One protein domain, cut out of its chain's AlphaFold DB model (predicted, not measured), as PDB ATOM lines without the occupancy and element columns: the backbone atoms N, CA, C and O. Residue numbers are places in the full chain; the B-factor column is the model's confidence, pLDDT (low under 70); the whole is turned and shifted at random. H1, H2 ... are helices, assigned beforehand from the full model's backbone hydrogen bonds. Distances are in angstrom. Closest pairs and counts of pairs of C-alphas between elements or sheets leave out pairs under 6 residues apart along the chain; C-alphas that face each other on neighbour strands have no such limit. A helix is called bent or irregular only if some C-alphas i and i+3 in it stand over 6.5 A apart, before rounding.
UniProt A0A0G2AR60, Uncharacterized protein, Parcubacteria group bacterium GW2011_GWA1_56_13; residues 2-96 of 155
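Overview. This is residues 2 to 96 of the 155 residues of an uncharacterized protein of Parcubacteria group bacterium GW2011_GWA1_56_13 (UniProt A0A0G2AR60). Three long helices meet near one end, at H1b, the first residues of H2 and the last of H3, and splay apart from there. Residues 3 to 19, with H1a, stick out. The printed part, 95 residues with helices H1, H2, H3 in that order, is all helix and loose, radius of gyration of the C-alphas 16.0 A, spans 44 by 31 by 22 A.

Arrangement. H1, residues 6 to 31, one helix by its hydrogen bonds, is bent: C-alphas 16 and 19 are 6.6 A apart. Its arms, H1a, residues 6 to 16, and H1b, residues 19 to 31, stand at 8 degrees, a shallow tilt. H2, residues 35 to 56, touches H1b with residues 35 to 42 alone, a hairpin at a steep tilt of 38 degrees; closest C-alphas Ile 24 and Ala 35, 5.5 A. H3, residues 69 to 95, touches H2 (Ala 35 and Val 90, closest C-alphas, 6.3 A) and H1b (Gly 25 and Ser 94, 6.0 A). O i to N i+4 pairs are within hydrogen-bond range throughout H1a, in 8 of 9 in H1b, 16 of 18 in H2 and 22 of 23 in H3.

Along the chain. C-alpha 6 is at (-46.593, -42.896, 51.621), C-alpha 95 at (-17.959, -27.662, 47.519). H2 measures 30.9 A, H3 38.8 A.

Size, cuts and confidence. The printed part has no cut; the link H2 to H3 is long. Residue 2 is under 70.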
ATOM      1  N   LEU A   2     -48.272 -50.003  43.666       61.06
ATOM      2  CA  LEU A   2     -47.405 -50.572  44.708       61.06
ATOM      3  C   LEU A   2     -48.053 -50.242  46.060       61.06
ATOM      4  O   LEU A   2     -48.094 -49.064  46.419       61.06
ATOM      5  N   GLY A   3     -48.655 -51.233  46.729       73.12
ATOM      6  CA  GLY A   3     -49.530 -51.092  47.909       73.12
ATOM      7  C   GLY A   3     -48.779 -50.679  49.176       73.12
ATOM      8  O   GLY A   3     -49.073 -51.141  50.269       73.12
ATOM      9  N   ILE A   4     -47.755 -49.856  48.999       83.94
ATOM     10  CA  ILE A   4     -46.780 -49.424  49.977       83.94
ATOM     11  C   ILE A   4     -47.217 -48.043  50.481       83.94
ATOM     12  O   ILE A   4     -47.667 -47.198  49.698       83.94
ATOM     13  N   SER A   5     -47.093 -47.811  51.788       88.50
ATOM     14  CA  SER A   5     -47.483 -46.552  52.431       88.50
ATOM     15  C   SER A   5     -46.703 -45.348  51.882       88.50
ATOM     16  O   SER A   5     -45.592 -45.488  51.361       88.50
ATOM     17  N   TRP A   6     -47.268 -44.141  52.016       83.25
ATOM     18  CA  TRP A   6     -46.593 -42.896  51.621       83.25
ATOM     19  C   TRP A   6     -45.239 -42.739  52.333       83.25
ATOM     20  O   TRP A   6     -44.256 -42.376  51.697       83.25
ATOM     21  N   ALA A   7     -45.166 -43.121  53.612       78.19
ATOM     22  CA  ALA A   7     -43.947 -43.047  54.411       78.19
ATOM     23  C   ALA A   7     -42.855 -43.987  53.881       78.19
ATOM     24  O   ALA A   7     -41.700 -43.591  53.732       78.19
ATOM     25  N   ALA A   8     -43.222 -45.220  53.523       82.38
ATOM     26  CA  ALA A   8     -42.282 -46.170  52.945       82.38
ATOM     27  C   ALA A   8     -41.803 -45.732  51.548       82.38
ATOM     28  O   ALA A   8     -40.625 -45.890  51.235       82.38
ATOM     29  N   LYS A   9     -42.665 -45.104  50.732       82.75
ATOM     30  CA  LYS A   9     -42.250 -44.492  49.455       82.75
ATOM     31  C   LYS A   9     -41.215 -43.381  49.668       82.75
ATOM     32  O   LYS A   9     -40.212 -43.360  48.961       82.75
ATOM     33  N   SER A  10     -41.417 -42.508  50.658       81.44
ATOM     34  CA  SER A  10     -40.458 -41.450  51.011       81.44
ATOM     35  C   SER A  10     -39.115 -42.011  51.488       81.44
ATOM     36  O   SER A  10     -38.062 -41.493  51.112       81.44
ATOM     37  N   LEU A  11     -39.132 -43.098  52.268       84.31
ATOM     38  CA  LEU A  11     -37.911 -43.766  52.721       84.31
ATOM     39  C   LEU A  11     -37.128 -44.370  51.548       84.31
ATOM     40  O   LEU A  11     -35.930 -44.129  51.422       84.31
ATOM     41  N   ILE A  12     -37.807 -45.104  50.661       87.75
ATOM     42  CA  ILE A  12     -37.187 -45.686  49.462       87.75
ATOM     43  C   ILE A  12     -36.599 -44.581  48.578       87.75
ATOM     44  O   ILE A  12     -35.447 -44.684  48.165       87.75
ATOM     45  N   ALA A  13     -37.345 -43.498  48.344       86.94
ATOM     46  CA  ALA A  13     -36.862 -42.360  47.565       86.94
ATOM     47  C   ALA A  13     -35.587 -41.747  48.167       86.94
ATOM     48  O   ALA A  13     -34.642 -41.450  47.440       86.94
ATOM     49  N   THR A  14     -35.534 -41.624  49.497       85.12
ATOM     50  CA  THR A  14     -34.350 -41.123  50.208       85.12
ATOM     51  C   THR A  14     -33.144 -42.029  49.969       85.12
ATOM     52  O   THR A  14     -32.079 -41.541  49.594       85.12
ATOM     53  N   LEU A  15     -33.309 -43.348  50.116       88.50
ATOM     54  CA  LEU A  15     -32.237 -44.323  49.886       88.50
ATOM     55  C   LEU A  15     -31.743 -44.313  48.433       88.50
ATOM     56  O   LEU A  15     -30.539 -44.371  48.198       88.50
ATOM     57  N   CYS A  16     -32.649 -44.184  47.463       92.44
ATOM     58  CA  CYS A  16     -32.308 -44.093  46.041       92.44
ATOM     59  C   CYS A  16     -31.537 -42.817  45.677       92.44
ATOM     60  O   CYS A  16     -30.818 -42.807  44.679       92.44
ATOM     61  N   LEU A  17     -31.672 -41.750  46.465       87.88
ATOM     62  CA  LEU A  17     -31.023 -40.468  46.203       87.88
ATOM     63  C   LEU A  17     -29.571 -40.437  46.719       87.88
ATOM     64  O   LEU A  17     -28.733 -39.738  46.147       87.88
ATOM     65  N   VAL A  18     -29.233 -41.237  47.740       89.62
ATOM     66  CA  VAL A  18     -27.878 -41.289  48.327       89.62
ATOM     67  C   VAL A  18     -26.782 -41.599  47.291       89.62
ATOM     68  O   VAL A  18     -25.801 -40.853  47.258       89.62
ATOM     69  N   PRO A  19     -26.912 -42.617  46.411       92.38
ATOM     70  CA  PRO A  19     -25.900 -42.900  45.395       92.38
ATOM     71  C   PRO A  19     -25.600 -41.708  44.487       92.38
ATOM     72  O   PRO A  19     -24.439 -41.475  44.168       92.38
ATOM     73  N   PHE A  20     -26.613 -40.923  44.108       91.12
ATOM     74  CA  PHE A  20     -26.418 -39.739  43.268       91.12
ATOM     75  C   PHE A  20     -25.584 -38.664  43.981       91.12
ATOM     76  O   PHE A  20     -24.625 -38.149  43.408       91.12
ATOM     77  N   LEU A  21     -25.885 -38.380  45.252       88.06
ATOM     78  CA  LEU A  21     -25.123 -37.408  46.046       88.06
ATOM     79  C   LEU A  21     -23.655 -37.815  46.196       88.06
ATOM     80  O   LEU A  21     -22.754 -36.987  46.061       88.06
ATOM     81  N   LEU A  22     -23.413 -39.101  46.459       90.00
ATOM     82  CA  LEU A  22     -22.061 -39.639  46.587       90.00
ATOM     83  C   LEU A  22     -21.332 -39.659  45.239       90.00
ATOM     84  O   LEU A  22     -20.137 -39.361  45.193       90.00
ATOM     85  N   ALA A  23     -22.041 -39.949  44.144       91.19
ATOM     86  CA  ALA A  23     -21.480 -39.978  42.798       91.19
ATOM     87  C   ALA A  23     -20.906 -38.620  42.378       91.19
ATOM     88  O   ALA A  23     -19.852 -38.598  41.751       91.19
ATOM     89  N   ILE A  24     -21.527 -37.498  42.765       88.81
ATOM     90  CA  ILE A  24     -21.005 -36.152  42.465       88.81
ATOM     91  C   ILE A  24     -19.590 -35.979  43.036       88.81
ATOM     92  O   ILE A  24     -18.656 -35.639  42.308       88.81
ATOM     93  N   GLY A  25     -19.408 -36.260  44.330       86.12
ATOM     94  CA  GLY A  25     -18.100 -36.142  44.980       86.12
ATOM     95  C   GLY A  25     -17.094 -37.181  44.480       86.12
ATOM     96  O   GLY A  25     -15.925 -36.862  44.257       86.12
ATOM     97  N   PHE A  26     -17.545 -38.420  44.272       90.12
ATOM     98  CA  PHE A  26     -16.707 -39.521  43.798       90.12
ATOM     99  C   PHE A  26     -16.183 -39.289  42.375       90.12
ATOM    100  O   PHE A  26     -14.984 -39.436  42.138       90.12
ATOM    101  N   LEU A  27     -17.049 -38.902  41.435       92.88
ATOM    102  CA  LEU A  27     -16.669 -38.645  40.046       92.88
ATOM    103  C   LEU A  27     -15.811 -37.383  39.914       92.88
ATOM    104  O   LEU A  27     -14.857 -37.375  39.137       92.88
ATOM    105  N   GLY A  28     -16.084 -36.353  40.720       88.06
ATOM    106  CA  GLY A  28     -15.242 -35.159  40.778       88.06
ATOM    107  C   GLY A  28     -13.819 -35.468  41.245       88.06
ATOM    108  O   GLY A  28     -12.859 -35.051  40.602       88.06
ATOM    109  N   ARG A  29     -13.664 -36.244  42.328       86.88
ATOM    110  CA  ARG A  29     -12.342 -36.561  42.901       86.88
ATOM    111  C   ARG A  29     -11.541 -37.569  42.079       86.88
ATOM    112  O   ARG A  29     -10.336 -37.398  41.949       86.88
ATOM    113  N   ASN A  30     -12.187 -38.608  41.548       93.56
ATOM    114  CA  ASN A  30     -11.482 -39.730  40.914       93.56
ATOM    115  C   ASN A  30     -11.398 -39.630  39.386       93.56
ATOM    116  O   ASN A  30     -10.490 -40.203  38.794       93.56
ATOM    117  N   TYR A  31     -12.326 -38.913  38.743       92.81
ATOM    118  CA  TYR A  31     -12.438 -38.860  37.279       92.81
ATOM    119  C   TYR A  31     -12.437 -37.427  36.722       92.81
ATOM    120  O   TYR A  31     -12.614 -37.247  35.522       92.81
ATOM    121  N   GLN A  32     -12.261 -36.409  37.576       91.31
ATOM    122  CA  GLN A  32     -12.331 -34.983  37.217       91.31
ATOM    123  C   GLN A  32     -13.606 -34.584  36.459       91.31
ATOM    124  O   GLN A  32     -13.627 -33.632  35.677       91.31
ATOM    125  N   VAL A  33     -14.703 -35.303  36.703       92.31
ATOM    126  CA  VAL A  33     -15.995 -34.975  36.107       92.31
ATOM    127  C   VAL A  33     -16.607 -33.820  36.885       92.31
ATOM    128  O   VAL A  33     -16.776 -33.879  38.103       92.31
ATOM    129  N   ARG A  34     -16.967 -32.759  36.165       90.88
ATOM    130  CA  ARG A  34     -17.682 -31.618  36.735       90.88
ATOM    131  C   ARG A  34     -19.050 -32.039  37.270       90.88
ATOM    132  O   ARG A  34     -19.774 -32.785  36.613       90.88
ATOM    133  N   ALA A  35     -19.432 -31.490  38.419       89.06
ATOM    134  CA  ALA A  35     -20.702 -31.797  39.072       89.06
ATOM    135  C   ALA A  35     -21.909 -31.503  38.160       89.06
ATOM    136  O   ALA A  35     -22.870 -32.269  38.127       89.06
ATOM    137  N   GLU A  36     -21.826 -30.449  37.344       91.38
ATOM    138  CA  GLU A  36     -22.857 -30.090  36.368       91.38
ATOM    139  C   GLU A  36     -23.018 -31.154  35.274       91.38
ATOM    140  O   GLU A  36     -24.138 -31.443  34.859       91.38
ATOM    141  N   ALA A  37     -21.927 -31.792  34.840       92.75
ATOM    142  CA  ALA A  37     -21.993 -32.876  33.862       92.75
ATOM    143  C   ALA A  37     -22.660 -34.123  34.464       92.75
ATOM    144  O   ALA A  37     -23.530 -34.721  33.830       92.75
ATOM    145  N   THR A  38     -22.315 -34.480  35.707       92.75
ATOM    146  CA  THR A  38     -22.982 -35.564  36.449       92.75
ATOM    147  C   THR A  38     -24.482 -35.299  36.595       92.75
ATOM    148  O   THR A  38     -25.294 -36.196  36.380       92.75
ATOM    149  N   MET A  39     -24.856 -34.057  36.908       92.00
ATOM    150  CA  MET A  39     -26.247 -33.622  37.019       92.00
ATOM    151  C   MET A  39     -27.010 -33.761  35.698       92.00
ATOM    152  O   MET A  39     -28.114 -34.302  35.694       92.00
ATOM    153  N   ILE A  40     -26.435 -33.300  34.581       94.06
ATOM    154  CA  ILE A  40     -27.063 -33.401  33.255       94.06
ATOM    155  C   ILE A  40     -27.345 -34.865  32.912       94.06
ATOM    156  O   ILE A  40     -28.470 -35.200  32.549       94.06
ATOM    157  N   TRP A  41     -26.357 -35.749  33.083       94.81
ATOM    158  CA  TRP A  41     -26.531 -37.178  32.812       94.81
ATOM    159  C   TRP A  41     -27.571 -37.831  33.722       94.81
ATOM    160  O   TRP A  41     -28.383 -38.630  33.253       94.81
ATOM    161  N   TYR A  42     -27.594 -37.462  35.002       93.44
ATOM    162  CA  TYR A  42     -28.592 -37.948  35.948       93.44
ATOM    163  C   TYR A  42     -30.015 -37.530  35.553       93.44
ATOM    164  O   TYR A  42     -30.904 -38.378  35.460       93.44
ATOM    165  N   PHE A  43     -30.238 -36.247  35.241       92.62
ATOM    166  CA  PHE A  43     -31.555 -35.771  34.811       92.62
ATOM    167  C   PHE A  43     -31.974 -36.326  33.459       92.62
ATOM    168  O   PHE A  43     -33.146 -36.646  33.282       92.62
ATOM    169  N   PHE A  44     -31.039 -36.505  32.529       94.00
ATOM    170  CA  PHE A  44     -31.325 -37.163  31.260       94.00
ATOM    171  C   PHE A  44     -31.819 -38.601  31.481       94.00
ATOM    172  O   PHE A  44     -32.837 -39.007  30.917       94.00
ATOM    173  N   GLY A  45     -31.167 -39.336  32.389       93.94
ATOM    174  CA  GLY A  45     -31.612 -40.657  32.828       93.94
ATOM    175  C   GLY A  45     -33.017 -40.648  33.440       93.94
ATOM    176  O   GLY A  45     -33.815 -41.527  33.125       93.94
ATOM    177  N   ILE A  46     -33.359 -39.644  34.253       93.56
ATOM    178  CA  ILE A  46     -34.709 -39.490  34.825       93.56
ATOM    179  C   ILE A  46     -35.748 -39.197  33.739       93.56
ATOM    180  O   ILE A  46     -36.798 -39.835  33.724       93.56
ATOM    181  N   VAL A  47     -35.470 -38.257  32.831       91.50
ATOM    182  CA  VAL A  47     -36.405 -37.835  31.774       91.50
ATOM    183  C   VAL A  47     -36.754 -38.995  30.844       91.50
ATOM    184  O   VAL A  47     -37.900 -39.108  30.418       91.50
ATOM    185  N   ILE A  48     -35.801 -39.886  30.568       92.00
ATOM    186  CA  ILE A  48     -36.043 -41.090  29.765       92.00
ATOM    187  C   ILE A  48     -36.658 -42.207  30.616       92.00
ATOM    188  O   ILE A  48     -37.636 -42.839  30.221       92.00
ATOM    189  N   GLY A  49     -36.085 -42.468  31.789       91.88
ATOM    190  CA  GLY A  49     -36.440 -43.611  32.623       91.88
ATOM    191  C   GLY A  49     -37.824 -43.492  33.255       91.88
ATOM    192  O   GLY A  49     -38.559 -44.478  33.285       91.88
ATOM    193  N   ALA A  50     -38.211 -42.303  33.727       90.88
ATOM    194  CA  ALA A  50     -39.474 -42.117  34.435       90.88
ATOM    195  C   ALA A  50     -40.697 -42.441  33.556       90.88
ATOM    196  O   ALA A  50     -41.485 -43.285  33.983       90.88
ATOM    197  N   PRO A  51     -40.848 -41.909  32.323       89.12
ATOM    198  CA  PRO A  51     -41.964 -42.283  31.453       89.12
ATOM    199  C   PRO A  51     -41.990 -43.780  31.128       89.12
ATOM    200  O   PRO A  51     -43.050 -44.398  31.180       89.12
ATOM    201  N   ILE A  52     -40.828 -44.387  30.851       88.81
ATOM    202  CA  ILE A  52     -40.727 -45.817  30.513       88.81
ATOM    203  C   ILE A  52     -41.189 -46.684  31.687       88.81
ATOM    204  O   ILE A  52     -42.006 -47.589  31.507       88.81
ATOM    205  N   VAL A  53     -40.680 -46.417  32.891       90.56
ATOM    206  CA  VAL A  53     -41.023 -47.183  34.094       90.56
ATOM    207  C   VAL A  53     -42.482 -46.955  34.478       90.56
ATOM    208  O   VAL A  53     -43.193 -47.918  34.755       90.56
ATOM    209  N   MET A  54     -42.959 -45.707  34.452       90.38
ATOM    210  CA  MET A  54     -44.350 -45.388  34.780       90.38
ATOM    211  C   MET A  54     -45.331 -46.027  33.795       90.38
ATOM    212  O   MET A  54     -46.360 -46.544  34.230       90.38
ATOM    213  N   TRP A  55     -44.997 -46.064  32.504       86.44
ATOM    214  CA  TRP A  55     -45.804 -46.754  31.500       86.44
ATOM    215  C   TRP A  55     -45.790 -48.273  31.711       86.44
ATOM    216  O   TRP A  55     -46.846 -48.897  31.770       86.44
ATOM    217  N   ARG A  56     -44.614 -48.881  31.919       89.00
ATOM    218  CA  ARG A  56     -44.480 -50.329  32.178       89.00
ATOM    219  C   ARG A  56     -45.219 -50.790  33.432       89.00
ATOM    220  O   ARG A  56     -45.723 -51.909  33.462       89.00
ATOM    221  N   LEU A  57     -45.276 -49.945  34.457       89.12
ATOM    222  CA  LEU A  57     -45.975 -50.225  35.710       89.12
ATOM    223  C   LEU A  57     -47.463 -49.830  35.680       89.12
ATOM    224  O   LEU A  57     -48.126 -49.952  36.710       89.12
ATOM    225  N   ASN A  58     -47.985 -49.371  34.533       86.56
ATOM    226  CA  ASN A  58     -49.352 -48.861  34.373       86.56
ATOM    227  C   ASN A  58     -49.715 -47.801  35.435       86.56
ATOM    228  O   ASN A  58     -50.797 -47.828  36.021       86.56
ATOM    229  N   ILE A  59     -48.768 -46.905  35.744       86.88
ATOM    230  CA  ILE A  59     -48.963 -45.787  36.682       86.88
ATOM    231  C   ILE A  59     -49.627 -44.606  35.974       86.88
ATOM    232  O   ILE A  59     -50.452 -43.928  36.580       86.88
ATOM    233  N   ILE A  60     -49.260 -44.371  34.714       85.19
ATOM    234  CA  ILE A  60     -49.793 -43.299  33.870       85.19
ATOM    235  C   ILE A  60     -50.315 -43.885  32.560       85.19
ATOM    236  O   ILE A  60     -49.752 -44.853  32.040       85.19
ATOM    237  N   ASN A  61     -51.352 -43.265  32.010       82.44
ATOM    238  CA  ASN A  61     -51.862 -43.532  30.672       82.44
ATOM    239  C   ASN A  61     -51.411 -42.443  29.691       82.44
ATOM    240  O   ASN A  61     -51.068 -41.329  30.082       82.44
ATOM    241  N   GLY A  62     -51.462 -42.734  28.386       74.50
ATOM    242  CA  GLY A  62     -51.111 -41.756  27.345       74.50
ATOM    243  C   GLY A  62     -51.956 -40.473  27.388       74.50
ATOM    244  O   GLY A  62     -51.471 -39.411  27.012       74.50
ATOM    245  N   SER A  63     -53.186 -40.546  27.905       80.38
ATOM    246  CA  SER A  63     -54.051 -39.384  28.141       80.38
ATOM    247  C   SER A  63     -53.532 -38.450  29.235       80.38
ATOM    248  O   SER A  63     -53.755 -37.246  29.155       80.38
ATOM    249  N   ASP A  64     -52.818 -38.981  30.230       80.44
ATOM    250  CA  ASP A  64     -52.304 -38.202  31.365       80.44
ATOM    251  C   ASP A  64     -51.087 -37.356  30.959       80.44
ATOM    252  O   ASP A  64     -50.767 -36.358  31.599       80.44
ATOM    253  N   LEU A  65     -50.431 -37.734  29.857       75.44
ATOM    254  CA  LEU A  65     -49.322 -37.002  29.242       75.44
ATOM    255  C   LEU A  65     -49.786 -35.890  28.291       75.44
ATOM    256  O   LEU A  65     -48.947 -35.156  27.762       75.44
ATOM    257  N   ALA A  66     -51.093 -35.745  28.054       83.44
ATOM    258  CA  ALA A  66     -51.606 -34.677  27.211       83.44
ATOM    259  C   ALA A  66     -51.266 -33.307  27.824       83.44
ATOM    260  O   ALA A  66     -51.568 -33.013  28.989       83.44
ATOM    261  N   LEU A  67     -50.625 -32.450  27.029       82.50
ATOM    262  CA  LEU A  67     -50.244 -31.119  27.477       82.50
ATOM    263  C   LEU A  67     -51.506 -30.265  27.645       82.50
ATOM    264  O   LEU A  67     -52.143 -29.865  26.673       82.50
ATOM    265  N   THR A  68     -51.857 -29.986  28.895       87.06
ATOM    266  CA  THR A  68     -52.924 -29.051  29.258       87.06
ATOM    267  C   THR A  68     -52.310 -27.738  29.743       87.06
ATOM    268  O   THR A  68     -51.117 -27.676  30.047       87.06
ATOM    269  N   MET A  69     -53.112 -26.674  29.846       86.06
ATOM    270  CA  MET A  69     -52.643 -25.385  30.377       86.06
ATOM    271  C   MET A  69     -51.976 -25.498  31.767       86.06
ATOM    272  O   MET A  69     -50.880 -24.961  31.938       86.06
ATOM    273  N   PRO A  70     -52.544 -26.236  32.744       87.12
ATOM    274  CA  PRO A  70     -51.867 -26.499  34.015       87.12
ATOM    275  C   PRO A  70     -50.512 -27.202  33.858       87.12
ATOM    276  O   PRO A  70     -49.539 -26.804  34.498       87.12
ATOM    277  N   HIS A  71     -50.410 -28.199  32.972       87.75
ATOM    278  CA  HIS A  71     -49.142 -28.889  32.707       87.75
ATOM    279  C   HIS A  71     -48.090 -27.948  32.105       87.75
ATOM    280  O   HIS A  71     -46.914 -28.043  32.449       87.75
ATOM    281  N   PHE A  72     -48.502 -26.995  31.265       88.38
ATOM    282  CA  PHE A  72     -47.600 -25.986  30.711       88.38
ATOM    283  C   PHE A  72     -47.048 -25.035  31.786       88.38
ATOM    284  O   PHE A  72     -45.854 -24.735  31.788       88.38
ATOM    285  N   ALA A  73     -47.872 -24.616  32.752       90.19
ATOM    286  CA  ALA A  73     -47.405 -23.811  33.882       90.19
ATOM    287  C   ALA A  73     -46.376 -24.571  34.744       90.19
ATOM    288  O   ALA A  73     -45.348 -24.011  35.126       90.19
ATOM    289  N   VAL A  74     -46.613 -25.864  34.996       89.75
ATOM    290  CA  VAL A  74     -45.663 -26.735  35.711       89.75
ATOM    291  C   VAL A  74     -44.362 -26.905  34.923       89.75
ATOM    292  O   VAL A  74     -43.283 -26.850  35.512       89.75
ATOM    293  N   LEU A  75     -44.442 -27.047  33.597       90.56
ATOM    294  CA  LEU A  75     -43.271 -27.123  32.724       90.56
ATOM    295  C   LEU A  75     -42.406 -25.861  32.839       90.56
ATOM    296  O   LEU A  75     -41.202 -25.970  33.066       90.56
ATOM    297  N   LEU A  76     -43.008 -24.671  32.742       92.56
ATOM    298  CA  LEU A  76     -42.289 -23.400  32.886       92.56
ATOM    299  C   LEU A  76     -41.668 -23.243  34.277       92.56
ATOM    300  O   LEU A  76     -40.512 -22.842  34.402       92.56
ATOM    301  N   MET A  77     -42.407 -23.611  35.324       91.19
ATOM    302  CA  MET A  77     -41.890 -23.617  36.691       91.19
ATOM    303  C   MET A  77     -40.676 -24.549  36.827       91.19
ATOM    304  O   MET A  77     -39.683 -24.174  37.448       91.19
ATOM    305  N   GLY A  78     -40.711 -25.727  36.199       90.31
ATOM    306  CA  GLY A  78     -39.574 -26.644  36.136       90.31
ATOM    307  C   GLY A  78     -38.378 -26.060  35.378       90.31
ATOM    308  O   GLY A  78     -37.252 -26.134  35.866       90.31
ATOM    309  N   MET A  79     -38.615 -25.424  34.229       91.62
ATOM    310  CA  MET A  79     -37.560 -24.804  33.416       91.62
ATOM    311  C   MET A  79     -36.863 -23.639  34.121       91.62
ATOM    312  O   MET A  79     -35.669 -23.445  33.921       91.62
ATOM    313  N   VAL A  80     -37.583 -22.873  34.943       93.62
ATOM    314  CA  VAL A  80     -37.017 -21.709  35.637       93.62
ATOM    315  C   VAL A  80     -36.572 -22.077  37.051       93.62
ATOM    316  O   VAL A  80     -35.378 -22.094  37.346       93.62
ATOM    317  N   LEU A  81     -37.518 -22.405  37.935       93.12
ATOM    318  CA  LEU A  81     -37.238 -22.668  39.349       93.12
ATOM    319  C   LEU A  81     -36.550 -24.023  39.546       93.12
ATOM    320  O   LEU A  81     -35.640 -24.147  40.368       93.12
ATOM    321  N   GLY A  82     -36.955 -25.038  38.778       91.12
ATOM    322  CA  GLY A  82     -36.345 -26.368  38.830       91.12
ATOM    323  C   GLY A  82     -34.884 -26.347  38.380       91.12
ATOM    324  O   GLY A  82     -34.018 -26.847  39.093       91.12
ATOM    325  N   VAL A  83     -34.580 -25.712  37.247       92.62
ATOM    326  CA  VAL A  83     -33.193 -25.577  36.767       92.62
ATOM    327  C   VAL A  83     -32.347 -24.764  37.747       92.62
ATOM    328  O   VAL A  83     -31.279 -25.225  38.147       92.62
ATOM    329  N   ALA A  84     -32.834 -23.599  38.192       93.00
ATOM    330  CA  ALA A  84     -32.095 -22.747  39.123       93.00
ATOM    331  C   ALA A  84     -31.774 -23.470  40.442       93.00
ATOM    332  O   ALA A  84     -30.623 -23.482  40.877       93.00
ATOM    333  N   SER A  85     -32.770 -24.120  41.055       92.56
ATOM    334  CA  SER A  85     -32.581 -24.845  42.318       92.56
ATOM    335  C   SER A  85     -31.593 -26.006  42.191       92.56
ATOM    336  O   SER A  85     -30.724 -26.156  43.047       92.56
ATOM    337  N   ASN A  86     -31.668 -26.797  41.116       91.69
ATOM    338  CA  ASN A  86     -30.797 -27.959  40.944       91.69
ATOM    339  C   ASN A  86     -29.352 -27.583  40.598       91.69
ATOM    340  O   ASN A  86     -28.434 -28.214  41.124       91.69
ATOM    341  N   ILE A  87     -29.128 -26.536  39.793       92.12
ATOM    342  CA  ILE A  87     -27.773 -26.025  39.532       92.12
ATOM    343  C   ILE A  87     -27.120 -25.581  40.843       92.12
ATOM    344  O   ILE A  87     -26.016 -26.025  41.162       92.12
ATOM    345  N   LEU A  88     -27.816 -24.746  41.622       92.94
ATOM    346  CA  LEU A  88     -27.299 -24.234  42.893       92.94
ATOM    347  C   LEU A  88     -27.036 -25.363  43.894       92.94
ATOM    348  O   LEU A  88     -26.010 -25.368  44.570       92.94
ATOM    349  N   LEU A  89     -27.932 -26.348  43.960       90.81
ATOM    350  CA  LEU A  89     -27.785 -27.499  44.841       90.81
ATOM    351  C   LEU A  89     -26.563 -28.347  44.481       90.81
ATOM    352  O   LEU A  89     -25.767 -28.678  45.354       90.81
ATOM    353  N   VAL A  90     -26.383 -28.688  43.206       89.56
ATOM    354  CA  VAL A  90     -25.258 -29.526  42.769       89.56
ATOM    355  C   VAL A  90     -23.921 -28.809  42.951       89.56
ATOM    356  O   VAL A  90     -22.944 -29.433  43.372       89.56
ATOM    357  N   GLN A  91     -23.881 -27.497  42.713       89.00
ATOM    358  CA  GLN A  91     -22.715 -26.674  43.033       89.00
ATOM    359  C   GLN A  91     -22.438 -26.641  44.540       89.00
ATOM    360  O   GLN A  91     -21.289 -26.758  44.951       89.00
ATOM    361  N   ALA A  92     -23.471 -26.547  45.381       88.81
ATOM    362  CA  ALA A  92     -23.303 -26.613  46.830       88.81
ATOM    363  C   ALA A  92     -22.790 -27.989  47.293       88.81
ATOM    364  O   ALA A  92     -21.942 -28.061  48.180       88.81
ATOM    365  N   ILE A  93     -23.264 -29.084  46.684       88.06
ATOM    366  CA  ILE A  93     -22.823 -30.456  46.990       88.06
ATOM    367  C   ILE A  93     -21.339 -30.648  46.676       88.06
ATOM    368  O   ILE A  93     -20.637 -31.287  47.458       88.06
ATOM    369  N   SER A  94     -20.853 -30.103  45.560       84.19
ATOM    370  CA  SER A  94     -19.463 -30.302  45.132       84.19
ATOM    371  C   SER A  94     -18.441 -29.575  46.010       84.19
ATOM    372  O   SER A  94     -17.307 -30.040  46.126       84.19
ATOM    373  N   VAL A  95     -18.837 -28.470  46.652       86.94
ATOM    374  CA  VAL A  95     -17.959 -27.662  47.519       86.94
ATOM    375  C   VAL A  95     -18.135 -27.945  49.012       86.94
ATOM    376  O   VAL A  95     -17.301 -27.534  49.817       86.94
ATOM    377  N   ALA A  96     -19.212 -28.625  49.412       84.75
ATOM    378  CA  ALA A  96     -19.473 -28.920  50.815       84.75
ATOM    379  C   ALA A  96     -18.472 -29.952  51.381       84.75
ATOM    380  O   ALA A  96     -18.111 -30.911  50.694       84.75
TER     381      ALA A  96